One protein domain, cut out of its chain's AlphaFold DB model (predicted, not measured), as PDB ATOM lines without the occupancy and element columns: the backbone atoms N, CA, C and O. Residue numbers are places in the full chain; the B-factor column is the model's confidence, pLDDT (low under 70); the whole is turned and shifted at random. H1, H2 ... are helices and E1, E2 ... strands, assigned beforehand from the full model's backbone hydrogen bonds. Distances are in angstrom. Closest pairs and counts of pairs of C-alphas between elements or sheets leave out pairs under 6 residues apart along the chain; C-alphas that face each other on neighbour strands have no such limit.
ATOM      1  N   GLU A   5     195.331 241.805 229.247       81.88
ATOM      2  CA  GLU A   5     195.905 240.649 229.944       81.88
ATOM      3  C   GLU A   5     195.016 240.175 231.104       81.88
ATOM      4  O   GLU A   5     194.888 238.969 231.299       81.88
ATOM      5  N   ASP A   6     194.348 241.082 231.827       84.06
ATOM      6  CA  ASP A   6     193.400 240.728 232.896       84.06
ATOM      7  C   ASP A   6     192.148 240.051 232.321       84.06
ATOM      8  O   ASP A   6     191.676 239.050 232.857       84.06
ATOM      9  N   GLU A   7     191.629 240.564 231.196       84.81
ATOM     10  CA  GLU A   7     190.495 239.946 230.497       84.81
ATOM     11  C   GLU A   7     190.875 238.566 229.940       84.81
ATOM     12  O   GLU A   7     190.131 237.600 230.115       84.81
ATOM     13  N   PHE A   8     192.061 238.443 229.332       85.12
ATOM     14  CA  PHE A   8     192.584 237.167 228.845       85.12
ATOM     15  C   PHE A   8     192.782 236.155 229.983       85.12
ATOM     16  O   PHE A   8     192.394 234.994 229.856       85.12
ATOM     17  N   THR A   9     193.359 236.596 231.106       86.19
ATOM     18  CA  THR A   9     193.578 235.756 232.291       86.19
ATOM     19  C   THR A   9     192.245 235.275 232.853       86.19
ATOM     20  O   THR A   9     192.075 234.078 233.065       86.19
ATOM     21  N   SER A  10     191.266 236.175 232.997       87.38
ATOM     22  CA  SER A  10     189.926 235.822 233.470       87.38
ATOM     23  C   SER A  10     189.212 234.833 232.543       87.38
ATOM     24  O   SER A  10     188.488 233.968 233.035       87.38
ATOM     25  N   TYR A  11     189.412 234.932 231.223       87.50
ATOM     26  CA  TYR A  11     188.907 233.932 230.284       87.50
ATOM     27  C   TYR A  11     189.600 232.581 230.478       87.50
ATOM     28  O   TYR A  11     188.918 231.569 230.589       87.50
ATOM     29  N   CYS A  12     190.931 232.550 230.583       86.56
ATOM     30  CA  CYS A  12     191.688 231.304 230.744       86.56
ATOM     31  C   CYS A  12     191.387 230.575 232.064       86.56
ATOM     32  O   CYS A  12     191.461 229.349 232.120       86.56
ATOM     33  N   GLU A  13     191.017 231.309 233.117       87.88
ATOM     34  CA  GLU A  13     190.522 230.728 234.373       87.88
ATOM     35  C   GLU A  13     189.195 229.970 234.192       87.88
ATOM     36  O   GLU A  13     188.921 229.021 234.928       87.88
ATOM     37  N   GLN A  14     188.374 230.372 233.216       88.38
ATOM     38  CA  GLN A  14     187.099 229.726 232.886       88.38
ATOM     39  C   GLN A  14     187.253 228.660 231.790       88.38
ATOM     40  O   GLN A  14     186.607 227.614 231.853       88.38
ATOM     41  N   ASP A  15     188.110 228.913 230.803       84.44
ATOM     42  CA  ASP A  15     188.376 228.060 229.650       84.44
ATOM     43  C   ASP A  15     189.889 227.940 229.413       84.44
ATOM     44  O   ASP A  15     190.520 228.761 228.745       84.44
ATOM     45  N   GLY A  16     190.468 226.852 229.924       87.38
ATOM     46  CA  GLY A  16     191.886 226.520 229.769       87.38
ATOM     47  C   GLY A  16     192.288 226.059 228.362       87.38
ATOM     48  O   GLY A  16     193.319 225.407 228.222       87.38
ATOM     49  N   SER A  17     191.486 226.325 227.325       87.56
ATOM     50  CA  SER A  17     191.807 225.954 225.940       87.56
ATOM     51  C   SER A  17     192.853 226.861 225.291       87.56
ATOM     52  O   SER A  17     193.378 226.511 224.232       87.56
ATOM     53  N   PHE A  18     193.174 228.007 225.895       90.19
ATOM     54  CA  PHE A  18     194.120 228.972 225.340       90.19
ATOM     55  C   PHE A  18     195.232 229.337 226.323       90.19
ATOM     56  O   PHE A  18     195.063 229.302 227.538       90.19
ATOM     57  N   CYS A  19     196.380 229.716 225.770       89.44
ATOM     58  CA  CYS A  19     197.520 230.256 226.497       89.44
ATOM     59  C   CYS A  19     198.064 231.469 225.738       89.44
ATOM     60  O   CYS A  19     198.152 231.442 224.515       89.44
ATOM     61  N   MET A  20     198.425 232.539 226.437       88.81
ATOM     62  CA  MET A  20     199.082 233.685 225.811       88.81
ATOM     63  C   MET A  20     200.575 233.394 225.665       88.81
ATOM     64  O   MET A  20     201.236 233.044 226.641       88.81
ATOM     65  N   LEU A  21     201.099 233.561 224.451       87.06
ATOM     66  CA  LEU A  21     202.520 233.390 224.148       87.06
ATOM     67  C   LEU A  21     203.272 234.722 224.169       87.06
ATOM     68  O   LEU A  21     204.366 234.797 224.719       87.06
ATOM     69  N   ASP A  22     202.688 235.761 223.568       88.50
ATOM     70  CA  ASP A  22     203.281 237.098 223.490       88.50
ATOM     71  C   ASP A  22     202.193 238.177 223.378       88.50
ATOM     72  O   ASP A  22     201.098 237.936 222.861       88.50
ATOM     73  N   HIS A  23     202.512 239.387 223.832       88.19
ATOM     74  CA  HIS A  23     201.654 240.560 223.725       88.19
ATOM     75  C   HIS A  23     202.481 241.805 223.396       88.19
ATOM     76  O   HIS A  23     203.230 242.340 224.214       88.19
ATOM     77  N   SER A  24     202.282 242.332 222.188       86.06
ATOM     78  CA  SER A  24     202.941 243.546 221.722       86.06
ATOM     79  C   SER A  24     201.988 244.739 221.764       86.06
ATOM     80  O   SER A  24     201.377 245.089 220.750       86.06
ATOM     81  N   THR A  25     201.950 245.444 222.895       80.81
ATOM     82  CA  THR A  25     201.154 246.677 223.089       80.81
ATOM     83  C   THR A  25     201.413 247.757 222.033       80.81
ATOM     84  O   THR A  25     200.497 248.461 221.626       80.81
ATOM     85  N   SER A  26     202.650 247.884 221.539       82.81
ATOM     86  CA  SER A  26     203.021 248.871 220.509       82.81
ATOM     87  C   SER A  26     202.480 248.542 219.114       82.81
ATOM     88  O   SER A  26     202.316 249.439 218.287       82.81
ATOM     89  N   LYS A  27     202.208 247.260 218.850       80.25
ATOM     90  CA  LYS A  27     201.686 246.750 217.571       80.25
ATOM     91  C   LYS A  27     200.203 246.397 217.650       80.25
ATOM     92  O   LYS A  27     199.614 246.116 216.613       80.25
ATOM     93  N   HIS A  28     199.628 246.416 218.854       78.25
ATOM     94  CA  HIS A  28     198.273 245.963 219.158       78.25
ATOM     95  C   HIS A  28     198.009 244.536 218.681       78.25
ATOM     96  O   HIS A  28     197.026 244.271 217.991       78.25
ATOM     97  N   VAL A  29     198.934 243.628 219.009       80.12
ATOM     98  CA  VAL A  29     198.849 242.210 218.635       80.12
ATOM     99  C   VAL A  29     199.063 241.314 219.850       80.12
ATOM    100  O   VAL A  29     200.031 241.512 220.584       80.12
ATOM    101  N   PHE A  30     198.204 240.307 220.008       82.81
ATOM    102  CA  PHE A  30     198.419 239.163 220.901       82.81
ATOM    103  C   PHE A  30     198.699 237.904 220.092       82.81
ATOM    104  O   PHE A  30     197.977 237.612 219.139       82.81
ATOM    105  N   GLN A  31     199.707 237.149 220.511       84.75
ATOM    106  CA  GLN A  31     199.968 235.797 220.046       84.75
ATOM    107  C   GLN A  31     199.475 234.823 221.111       84.75
ATOM    108  O   GLN A  31     199.867 234.912 222.276       84.75
ATOM    109  N   ILE A  32     198.620 233.889 220.713       86.81
ATOM    110  CA  ILE A  32     198.035 232.901 221.619       86.81
ATOM    111  C   ILE A  32     198.198 231.493 221.056       86.81
ATOM    112  O   ILE A  32     198.243 231.305 219.844       86.81
ATOM    113  N   LEU A  33     198.248 230.506 221.940       83.56
ATOM    114  CA  LEU A  33     198.273 229.083 221.648       83.56
ATOM    115  C   LEU A  33     196.921 228.473 222.012       83.56
ATOM    116  O   LEU A  33     196.487 228.585 223.154       83.56
ATOM    117  N   TYR A  34     196.279 227.791 221.072       86.00
ATOM    118  CA  TYR A  34     195.170 226.888 221.349       86.00
ATOM    119  C   TYR A  34     195.732 225.528 221.760       86.00
ATOM    120  O   TYR A  34     196.256 224.780 220.930       86.00
ATOM    121  N   ILE A  35     195.628 225.228 223.050       83.38
ATOM    122  CA  ILE A  35     196.243 224.067 223.698       83.38
ATOM    123  C   ILE A  35     195.764 222.731 223.101       83.38
ATOM    124  O   ILE A  35     196.618 221.883 222.844       83.38
ATOM    125  N   PRO A  36     194.459 222.505 222.821       82.19
ATOM    126  CA  PRO A  36     193.983 221.195 222.364       82.19
ATOM    127  C   PRO A  36     194.609 220.684 221.063       82.19
ATOM    128  O   PRO A  36     194.631 219.475 220.840       82.19
ATOM    129  N   ASP A  37     195.097 221.587 220.211       74.69
ATOM    130  CA  ASP A  37     195.682 221.235 218.918       74.69
ATOM    131  C   ASP A  37     197.117 221.770 218.730       74.69
ATOM    132  O   ASP A  37     197.660 221.626 217.633       74.69
ATOM    133  N   ASP A  38     197.708 222.395 219.756       80.12
ATOM    134  CA  ASP A  38     199.037 223.030 219.721       80.12
ATOM    135  C   ASP A  38     199.199 224.025 218.548       80.12
ATOM    136  O   ASP A  38     200.127 223.958 217.740       80.12
ATOM    137  N   LYS A  39     198.209 224.916 218.384       75.50
ATOM    138  CA  LYS A  39     198.124 225.860 217.251       75.50
ATOM    139  C   LYS A  39     198.216 227.306 217.693       75.50
ATOM    140  O   LYS A  39     197.486 227.725 218.584       75.50
ATOM    141  N   GLU A  40     199.040 228.084 217.005       80.62
ATOM    142  CA  GLU A  40     199.222 229.506 217.290       80.62
ATOM    143  C   GLU A  40     198.280 230.399 216.468       80.62
ATOM    144  O   GLU A  40     198.012 230.138 215.291       80.62
ATOM    145  N   PHE A  41     197.801 231.477 217.086       80.12
ATOM    146  CA  PHE A  41     196.896 232.462 216.501       80.12
ATOM    147  C   PHE A  41     197.337 233.880 216.861       80.12
ATOM    148  O   PHE A  41     197.927 234.102 217.918       80.12
ATOM    149  N   TYR A  42     196.994 234.844 216.001       77.19
ATOM    150  CA  TYR A  42     197.272 236.260 216.225       77.19
ATOM    151  C   TYR A  42     195.974 237.069 216.255       77.19
ATOM    152  O   TYR A  42     195.150 237.007 215.342       77.19
ATOM    153  N   PHE A  43     195.802 237.863 217.303       75.31
ATOM    154  CA  PHE A  43     194.696 238.806 217.442       75.31
ATOM    155  C   PHE A  43     195.233 240.209 217.239       75.31
ATOM    156  O   PHE A  43     196.163 240.594 217.941       75.31
ATOM    157  N   GLN A  44     194.656 240.970 216.310       74.00
ATOM    158  CA  GLN A  44     194.974 242.380 216.120       74.00
ATOM    159  C   GLN A  44     193.810 243.235 216.639       74.00
ATOM    160  O   GLN A  44     192.649 242.880 216.447       74.00
ATOM    161  N   TYR A  45     194.093 244.349 217.314       71.00
ATOM    162  CA  TYR A  45     193.045 245.226 217.849       71.00
ATOM    163  C   TYR A  45     193.317 246.706 217.569       71.00
ATOM    164  O   TYR A  45     194.459 247.134 217.401       71.00
ATOM    165  N   ALA A  46     192.249 247.499 217.472       65.56
ATOM    166  CA  ALA A  46     192.360 248.937 217.262       65.56
ATOM    167  C   ALA A  46     192.735 249.666 218.565       65.56
ATOM    168  O   ALA A  46     192.367 249.274 219.673       65.56
ATOM    169  N   ASN A  47     193.479 250.760 218.422       63.00
ATOM    170  CA  ASN A  47     194.078 251.507 219.524       63.00
ATOM    171  C   ASN A  47     192.993 252.081 220.471       63.00
ATOM    172  O   ASN A  47     192.265 252.994 220.089       63.00
ATOM    173  N   GLY A  48     192.907 251.581 221.711       54.97
ATOM    174  CA  GLY A  48     192.198 252.248 222.816       54.97
ATOM    175  C   GLY A  48     190.809 251.740 223.225       54.97
ATOM    176  O   GLY A  48     190.304 252.226 224.236       54.97
ATOM    177  N   THR A  49     190.200 250.758 222.548       52.22
ATOM    178  CA  THR A  49     188.934 250.149 223.018       52.22
ATOM    179  C   THR A  49     188.839 248.650 222.691       52.22
ATOM    180  O   THR A  49     188.921 248.306 221.513       52.22
ATOM    181  N   PRO A  50     188.566 247.770 223.681       49.12
ATOM    182  CA  PRO A  50     188.343 246.320 223.513       49.12
ATOM    183  C   PRO A  50     187.146 245.913 222.631       49.12
ATOM    184  O   PRO A  50     186.761 244.756 222.601       49.12
ATOM    185  N   SER A  51     186.468 246.834 221.952       50.25
ATOM    186  CA  SER A  51     185.227 246.547 221.221       50.25
ATOM    187  C   SER A  51     185.428 246.301 219.719       50.25
ATOM    188  O   SER A  51     184.446 246.202 218.985       50.25
ATOM    189  N   GLN A  52     186.680 246.240 219.247       56.78
ATOM    190  CA  GLN A  52     187.034 246.040 217.835       56.78
ATOM    191  C   GLN A  52     188.294 245.165 217.714       56.78
ATOM    192  O   GLN A  52     189.407 245.677 217.559       56.78
ATOM    193  N   TYR A  53     188.122 243.843 217.819       60.03
ATOM    194  CA  TYR A  53     189.176 242.873 217.502       60.03
ATOM    195  C   TYR A  53     189.034 242.396 216.057       60.03
ATOM    196  O   TYR A  53     188.011 241.819 215.688       60.03
ATOM    197  N   ASP A  54     190.090 242.580 215.272       58.12
ATOM    198  CA  ASP A  54     190.276 241.911 213.992       58.12
ATOM    199  C   ASP A  54     191.071 240.626 214.246       58.12
ATOM    200  O   ASP A  54     192.286 240.625 214.470       58.12
ATOM    201  N   VAL A  55     190.368 239.495 214.245       57.28
ATOM    202  CA  VAL A  55     191.001 238.191 214.452       57.28
ATOM    203  C   VAL A  55     191.615 237.735 213.139       57.28
ATOM    204  O   VAL A  55     190.911 237.369 212.197       57.28
ATOM    205  N   LYS A  56     192.948 237.743 213.074       57.03
ATOM    206  CA  LYS A  56     193.687 237.273 211.907       57.03
ATOM    207  C   LYS A  56     194.337 235.930 212.211       57.03
ATOM    208  O   LYS A  56     195.444 235.841 212.731       57.03
ATOM    209  N   ILE A  57     193.653 234.861 211.823       54.47
ATOM    210  CA  ILE A  57     194.176 233.499 211.927       54.47
ATOM    211  C   ILE A  57     195.273 233.309 210.868       54.47
ATOM    212  O   ILE A  57     194.990 233.347 209.670       54.47
ATOM    213  N   SER A  58     196.522 233.086 211.285       49.38
ATOM    214  CA  SER A  58     197.629 232.768 210.374       49.38
ATOM    215  C   SER A  58     198.385 231.523 210.828       49.38
ATOM    216  O   SER A  58     198.841 231.457 211.962       49.38
ATOM    217  N   GLY A  59     198.557 230.561 209.917       46.31
ATOM    218  CA  GLY A  59     199.342 229.341 210.117       46.31
ATOM    219  C   GLY A  59     199.402 228.502 208.834       46.31
ATOM    220  O   GLY A  59     198.470 228.546 208.031       46.31
ATOM    221  N   LYS A  60     200.470 227.708 208.637       43.16
ATOM    222  CA  LYS A  60     200.740 226.940 207.391       43.16
ATOM    223  C   LYS A  60     199.569 226.072 206.898       43.16
ATOM    224  O   LYS A  60     199.420 225.871 205.699       43.16
ATOM    225  N   LYS A  61     198.738 225.541 207.805       45.59
ATOM    226  CA  LYS A  61     197.563 224.711 207.462       45.59
ATOM    227  C   LYS A  61     196.312 225.546 207.137       45.59
ATOM    228  O   LYS A  61     195.423 225.057 206.455       45.59
ATOM    229  N   TYR A  62     196.261 226.803 207.584       45.03
ATOM    230  CA  TYR A  62     195.098 227.691 207.485       45.03
ATOM    231  C   TYR A  62     195.233 228.773 206.406       45.03
ATOM    232  O   TYR A  62     194.209 229.226 205.903       45.03
ATOM    233  N   GLU A  63     196.448 229.103 205.944       39.62
ATOM    234  CA  GLU A  63     196.656 229.939 204.741       39.62
ATOM    235  C   GLU A  63     195.942 229.368 203.496       39.62
ATOM    236  O   GLU A  63     195.509 230.114 202.615       39.62
ATOM    237  N   HIS A  64     195.750 228.044 203.449       34.78
ATOM    238  CA  HIS A  64     195.019 227.353 202.385       34.78
ATOM    239  C   HIS A  64     193.509 227.188 202.654       34.78
ATOM    240  O   HIS A  64     192.744 227.081 201.700       34.78
ATOM    241  N   VAL A  65     193.058 227.201 203.916       38.44
ATOM    242  CA  VAL A  65     191.635 227.024 204.293       38.44
ATOM    243  C   VAL A  65     190.878 228.357 204.278       38.44
ATOM    244  O   VAL A  65     189.723 228.406 203.862       38.44
ATOM    245  N   VAL A  66     191.546 229.464 204.623       40.75
ATOM    246  CA  VAL A  66     190.977 230.827 204.555       40.75
ATOM    247  C   VAL A  66     190.848 231.324 203.100       40.75
ATOM    248  O   VAL A  66     190.119 232.269 202.819       40.75
ATOM    249  N   ASN A  67     191.439 230.609 202.136       33.75
ATOM    250  CA  ASN A  67     191.219 230.788 200.696       33.75
ATOM    251  C   ASN A  67     189.996 230.009 200.148       33.75
ATOM    252  O   ASN A  67     189.974 229.612 198.981       33.75
ATOM    253  N   ARG A  68     188.940 229.799 200.949       33.25
ATOM    254  CA  ARG A  68     187.630 229.338 200.450       33.25
ATOM    255  C   ARG A  68     186.715 230.530 200.158       33.25
ATOM    256  O   ARG A  68     185.976 231.026 201.004       33.25
ATOM    257  N   SER A  69     186.731 230.967 198.904       35.38
ATOM    258  CA  SER A  69     185.760 231.907 198.353       35.38
ATOM    259  C   SER A  69     184.361 231.273 198.278       35.38
ATOM    260  O   SER A  69     184.051 230.507 197.368       35.38
ATOM    261  N   LYS A  70     183.531 231.589 199.283       31.70
ATOM    262  CA  LYS A  70     182.078 231.896 199.215       31.70
ATOM    263  C   LYS A  70     181.433 232.075 200.597       31.70
ATOM    264  O   LYS A  70     180.329 232.600 200.667       31.70
ATOM    265  N   THR A  71     182.134 231.743 201.680       30.02
ATOM    266  CA  THR A  71     181.769 232.134 203.050       30.02
ATOM    267  C   THR A  71     183.035 232.507 203.806       30.02
ATOM    268  O   THR A  71     183.646 231.674 204.472       30.02
ATOM    269  N   THR A  72     183.456 233.762 203.680       34.06
ATOM    270  CA  THR A  72     184.326 234.376 204.681       34.06
ATOM    271  C   THR A  72     183.605 234.248 206.021       34.06
ATOM    272  O   THR A  72     182.540 234.838 206.201       34.06
ATOM    273  N   TRP A  73     184.146 233.449 206.942       43.12
ATOM    274  CA  TRP A  73     183.781 233.568 208.350       43.12
ATOM    275  C   TRP A  73     184.404 234.867 208.845       43.12
ATOM    276  O   TRP A  73     185.519 234.896 209.355       43.12
ATOM    277  N   SER A  74     183.696 235.969 208.622       48.69
ATOM    278  CA  SER A  74     183.839 237.108 209.508       48.69
ATOM    279  C   SER A  74     183.265 236.638 210.833       48.69
ATOM    280  O   SER A  74     182.069 236.345 210.899       48.69
ATOM    281  N   LEU A  75     184.097 236.528 211.871       52.47
ATOM    282  CA  LEU A  75     183.562 236.533 213.228       52.47
ATOM    283  C   LEU A  75     182.559 237.687 213.304       52.47
ATOM    284  O   LEU A  75     182.809 238.764 212.744       52.47
ATOM    285  N   ILE A  76     181.401 237.458 213.924       60.00
ATOM    286  CA  ILE A  76     180.512 238.580 214.229       60.00
ATOM    287  C   ILE A  76     181.384 239.543 215.036       60.00
ATOM    288  O   ILE A  76     181.989 239.056 215.992       60.00
ATOM    289  N   PRO A  77     181.506 240.835 214.652       63.72
ATOM    290  CA  PRO A  77     182.476 241.746 215.247       63.72
ATOM    291  C   PRO A  77     182.469 241.591 216.767       63.72
ATOM    292  O   PRO A  77     181.444 241.902 217.391       63.72
ATOM    293  N   PRO A  78     183.530 241.005 217.347       70.00
ATOM    294  CA  PRO A  78     183.477 240.569 218.725       70.00
ATOM    295  C   PRO A  78     183.387 241.798 219.617       70.00
ATOM    296  O   PRO A  78     184.090 242.791 219.419       70.00
ATOM    297  N   LYS A  79     182.494 241.743 220.601       75.44
ATOM    298  CA  LYS A  79     182.221 242.880 221.491       75.44
ATOM    299  C   LYS A  79     183.276 243.038 222.592       75.44
ATOM    300  O   LYS A  79     183.290 244.070 223.259       75.44
ATOM    301  N   SER A  80     184.088 242.004 222.807       79.25
ATOM    302  CA  SER A  80     185.121 241.884 223.845       79.25
ATOM    303  C   SER A  80     186.151 240.815 223.449       79.25
ATOM    304  O   SER A  80     185.908 240.057 222.504       79.25
ATOM    305  N   LEU A  81     187.279 240.716 224.164       78.19
ATOM    306  CA  LEU A  81     188.268 239.659 223.923       78.19
ATOM    307  C   LEU A  81     187.683 238.297 224.292       78.19
ATOM    308  O   LEU A  81     187.867 237.330 223.561       78.19
ATOM    309  N   THR A  82     186.920 238.247 225.382       83.69
ATOM    310  CA  THR A  82     186.193 237.050 225.826       83.69
ATOM    311  C   THR A  82     185.271 236.511 224.730       83.69
ATOM    312  O   THR A  82     185.275 235.317 224.437       83.69
ATOM    313  N   ASP A  83     184.512 237.394 224.075       80.69
ATOM    314  CA  ASP A  83     183.640 237.048 222.944       80.69
ATOM    315  C   ASP A  83     184.460 236.544 221.745       80.69
ATOM    316  O   ASP A  83     184.140 235.512 221.156       80.69
ATOM    317  N   ALA A  84     185.581 237.202 221.435       78.81
ATOM    318  CA  ALA A  84     186.468 236.791 220.349       78.81
ATOM    319  C   ALA A  84     187.084 235.394 220.580       78.81
ATOM    320  O   ALA A  84     187.109 234.572 219.662       78.81
ATOM    321  N   LEU A  85     187.548 235.107 221.801       83.38
ATOM    322  CA  LEU A  85     188.114 233.809 222.185       83.38
ATOM    323  C   LEU A  85     187.047 232.712 222.216       83.38
ATOM    324  O   LEU A  85     187.284 231.626 221.691       83.38
ATOM    325  N   THR A  86     185.850 233.017 222.726       85.19
ATOM    326  CA  THR A  86     184.712 232.084 222.728       85.19
ATOM    327  C   THR A  86     184.319 231.698 221.302       85.19
ATOM    328  O   THR A  86     184.167 230.514 220.993       85.19
ATOM    329  N   GLN A  87     184.200 232.684 220.403       82.81
ATOM    330  CA  GLN A  87     183.885 232.433 218.997       82.81
ATOM    331  C   GLN A  87     184.994 231.629 218.293       82.81
ATOM    332  O   GLN A  87     184.685 230.713 217.529       82.81
ATOM    333  N   LEU A  88     186.274 231.918 218.569       81.75
ATOM    334  CA  LEU A  88     187.395 231.143 218.027       81.75
ATOM    335  C   LEU A  88     187.393 229.695 218.545       81.75
ATOM    336  O   LEU A  88     187.582 228.772 217.754       81.75
ATOM    337  N   SER A  89     187.151 229.485 219.842       84.00
ATOM    338  CA  SER A  89     187.062 228.157 220.466       84.00
ATOM    339  C   SER A  89     185.981 227.303 219.803       84.00
ATOM    340  O   SER A  89     186.239 226.174 219.375       84.00
ATOM    341  N   GLN A  90     184.784 227.877 219.635       84.75
ATOM    342  CA  GLN A  90     183.664 227.208 218.982       84.75
ATOM    343  C   GLN A  90     183.975 226.886 217.516       84.75
ATOM    344  O   GLN A  90     183.745 225.760 217.086       84.75
ATOM    345  N   PHE A  91     184.570 227.821 216.769       82.94
ATOM    346  CA  PHE A  91     184.979 227.580 215.383       82.94
ATOM    347  C   PHE A  91     185.972 226.417 215.262       82.94
ATOM    348  O   PHE A  91     185.811 225.551 214.406       82.94
ATOM    349  N   LEU A  92     187.002 226.372 216.115       81.56
ATOM    350  CA  LEU A  92     188.000 225.299 216.074       81.56
ATOM    351  C   LEU A  92     187.382 223.942 216.418       81.56
ATOM    352  O   LEU A  92     187.751 222.933 215.813       81.56
ATOM    353  N   LYS A  93     186.416 223.920 217.342       83.56
ATOM    354  CA  LYS A  93     185.637 222.726 217.667       83.56
ATOM    355  C   LYS A  93     184.774 222.273 216.486       83.56
ATOM    356  O   LYS A  93     184.879 221.114 216.092       83.56
ATOM    357  N   ASP A  94     184.000 223.177 215.889       81.31
ATOM    358  CA  ASP A  94     183.132 222.884 214.742       81.31
ATOM    359  C   ASP A  94     183.944 222.404 213.532       81.31
ATOM    360  O   ASP A  94     183.565 221.448 212.862       81.31
ATOM    361  N   GLU A  95     185.100 223.018 213.270       77.75
ATOM    362  CA  GLU A  95     186.002 222.595 212.200       77.75
ATOM    363  C   GLU A  95     186.583 221.207 212.485       77.75
ATOM    364  O   GLU A  95     186.671 220.380 211.582       77.75
ATOM    365  N   LYS A  96     186.951 220.903 213.734       78.19
ATOM    366  CA  LYS A  96     187.432 219.568 214.117       78.19
ATOM    367  C   LYS A  96     186.343 218.512 213.945       78.19
ATOM    368  O   LYS A  96     186.625 217.442 213.409       78.19
ATOM    369  N   GLU A  97     185.111 218.816 214.343       79.75
ATOM    370  CA  GLU A  97     183.947 217.952 214.128       79.75
ATOM    371  C   GLU A  97     183.643 217.780 212.633       79.75
ATOM    372  O   GLU A  97     183.394 216.664 212.180       79.75
ATOM    373  N   HIS A  98     183.740 218.849 211.838       76.44
ATOM    374  CA  HIS A  98     183.560 218.805 210.389       76.44
ATOM    375  C   HIS A  98     184.647 217.985 209.691       76.44
ATOM    376  O   HIS A  98     184.330 217.155 208.841       76.44
ATOM    377  N   GLN A  99     185.918 218.169 210.057       70.19
ATOM    378  CA  GLN A  99     187.029 217.374 209.536       70.19
ATOM    379  C   GLN A  99     186.884 215.913 209.938       70.19
ATOM    380  O   GLN A  99     187.032 215.044 209.091       70.19
ATOM    381  N   PHE A 100     186.501 215.628 211.184       74.38
ATOM    382  CA  PHE A 100     186.199 214.268 211.616       74.38
ATOM    383  C   PHE A 100     185.027 213.664 210.828       74.38
ATOM    384  O   PHE A 100     185.079 212.496 210.442       74.38
ATOM    385  N   ALA A 101     183.982 214.443 210.540       75.69
ATOM    386  CA  ALA A 101     182.853 214.007 209.724       75.69
ATOM    387  C   ALA A 101     183.257 213.758 208.260       75.69
ATOM    388  O   ALA A 101     182.863 212.743 207.695       75.69
ATOM    389  N   LEU A 102     184.081 214.625 207.663       72.12
ATOM    390  CA  LEU A 102     184.634 214.454 206.314       72.12
ATOM    391  C   LEU A 102     185.567 213.244 206.236       72.12
ATOM    392  O   LEU A 102     185.441 212.419 205.334       72.12
ATOM    393  N   GLU A 103     186.485 213.110 207.192       71.38
ATOM    394  CA  GLU A 103     187.388 211.966 207.303       71.38
ATOM    395  C   GLU A 103     186.623 210.664 207.472       71.38
ATOM    396  O   GLU A 103     187.151 209.632 207.075       71.38
ATOM    397  N   ASN A 104     185.402 210.694 208.017       75.94
ATOM    398  CA  ASN A 104     184.539 209.531 208.186       75.94
ATOM    399  C   ASN A 104     183.443 209.368 207.129       75.94
ATOM    400  O   ASN A 104     182.797 208.320 207.123       75.94
ATOM    401  N   ASP A 105     183.288 210.316 206.202       83.81
ATOM    402  CA  ASP A 105     182.307 210.249 205.121       83.81
ATOM    403  C   ASP A 105     182.634 209.075 204.171       83.81
ATOM    404  O   ASP A 105     183.673 209.087 203.492       83.81
TER     405      ASP A 105
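This is residues 5 to 105 of the 470 residues of the protein "PARP catalytic domain-containing protein" of Entamoeba invadens IP1 (UniProt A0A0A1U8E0). A strongly twisted wall of four antiparallel strands has two helices on one face, the short H1 by the edge strand E1 and the long H2, which packs on the sheet with its residues 81 to 92 and sticks out beyond the body as an arm with residues 97 to 104. A long stretch without a named element, residues 57 to 80, leads from E4 to H2, and its residues 67 to 72 also stick out. The printed part has 101 residues, with named elements in the order H1, E1, E2, E3, E4, H2, and the class is mixed, helices and strands, in two layers, helices on one face of a sheet. The sheet order E1, E2, E3, E4 is a meander, each strand the antiparallel neighbour of the one before. The whole is compact, with a radius of gyration of the C-alphas of 14.0 A, and elongated, spanning 45 by 30 by 23 A.

In the sheet, E1 is residues 18 to 24, 17.4 A from first to last C-alpha, and E2 is residues 29 to 34, 16.0 A. E3, residues 39 to 45, measures 20.0 A, and E4, residues 53 to 56, 9.1 A. H1 is residues 5 to 14, 14.3 A long, beginning at C-alpha 5 at (195.905, 240.649, 229.944). H2, residues 81 to 104, is 34.2 A long, from C-alpha 81 at (188.268, 239.659, 223.923) to C-alpha 104 at (184.539, 209.531, 208.186).

The hairpin E1 and E2 has N 21 and O 31 within hydrogen-bond range at 2.8 A. In the hairpin E2 and E3, N 32 and O 41 are 2.9 A apart. In the hairpin E3 and E4, N 54 and O 44 are 2.8 A apart. The edge strands E1 and E4 are apart. H2 is on the sheet; its closest C-alphas with E4 are those of Tyr 53 and Leu 81, 7.2 A apart, and it is near E2 and E3, with 5 pairs of C-alphas within 10 A each. H1 is on the sheet too, its closest C-alphas with E1 being those of Cys 12 and Phe 18, 6.4 A apart. H2 touches H1 with residues 81 to 82 alone, the closest C-alphas being those of Tyr 11 and Thr 82, 6.1 A apart. They run the same way at a steep tilt of 48 degrees. Every O i to N i+4 pair is within hydrogen-bond range in H2, and 5 of 6 are in H1.

The C-alphas farthest apart are those of Gly 48 and Asp 105, 46.6 A. The printed part has no cut. The link from E4 to H2, 24 residues, is long. Mean pLDDT of the printed part is 70.9, and residues 46 to 77 are under 70.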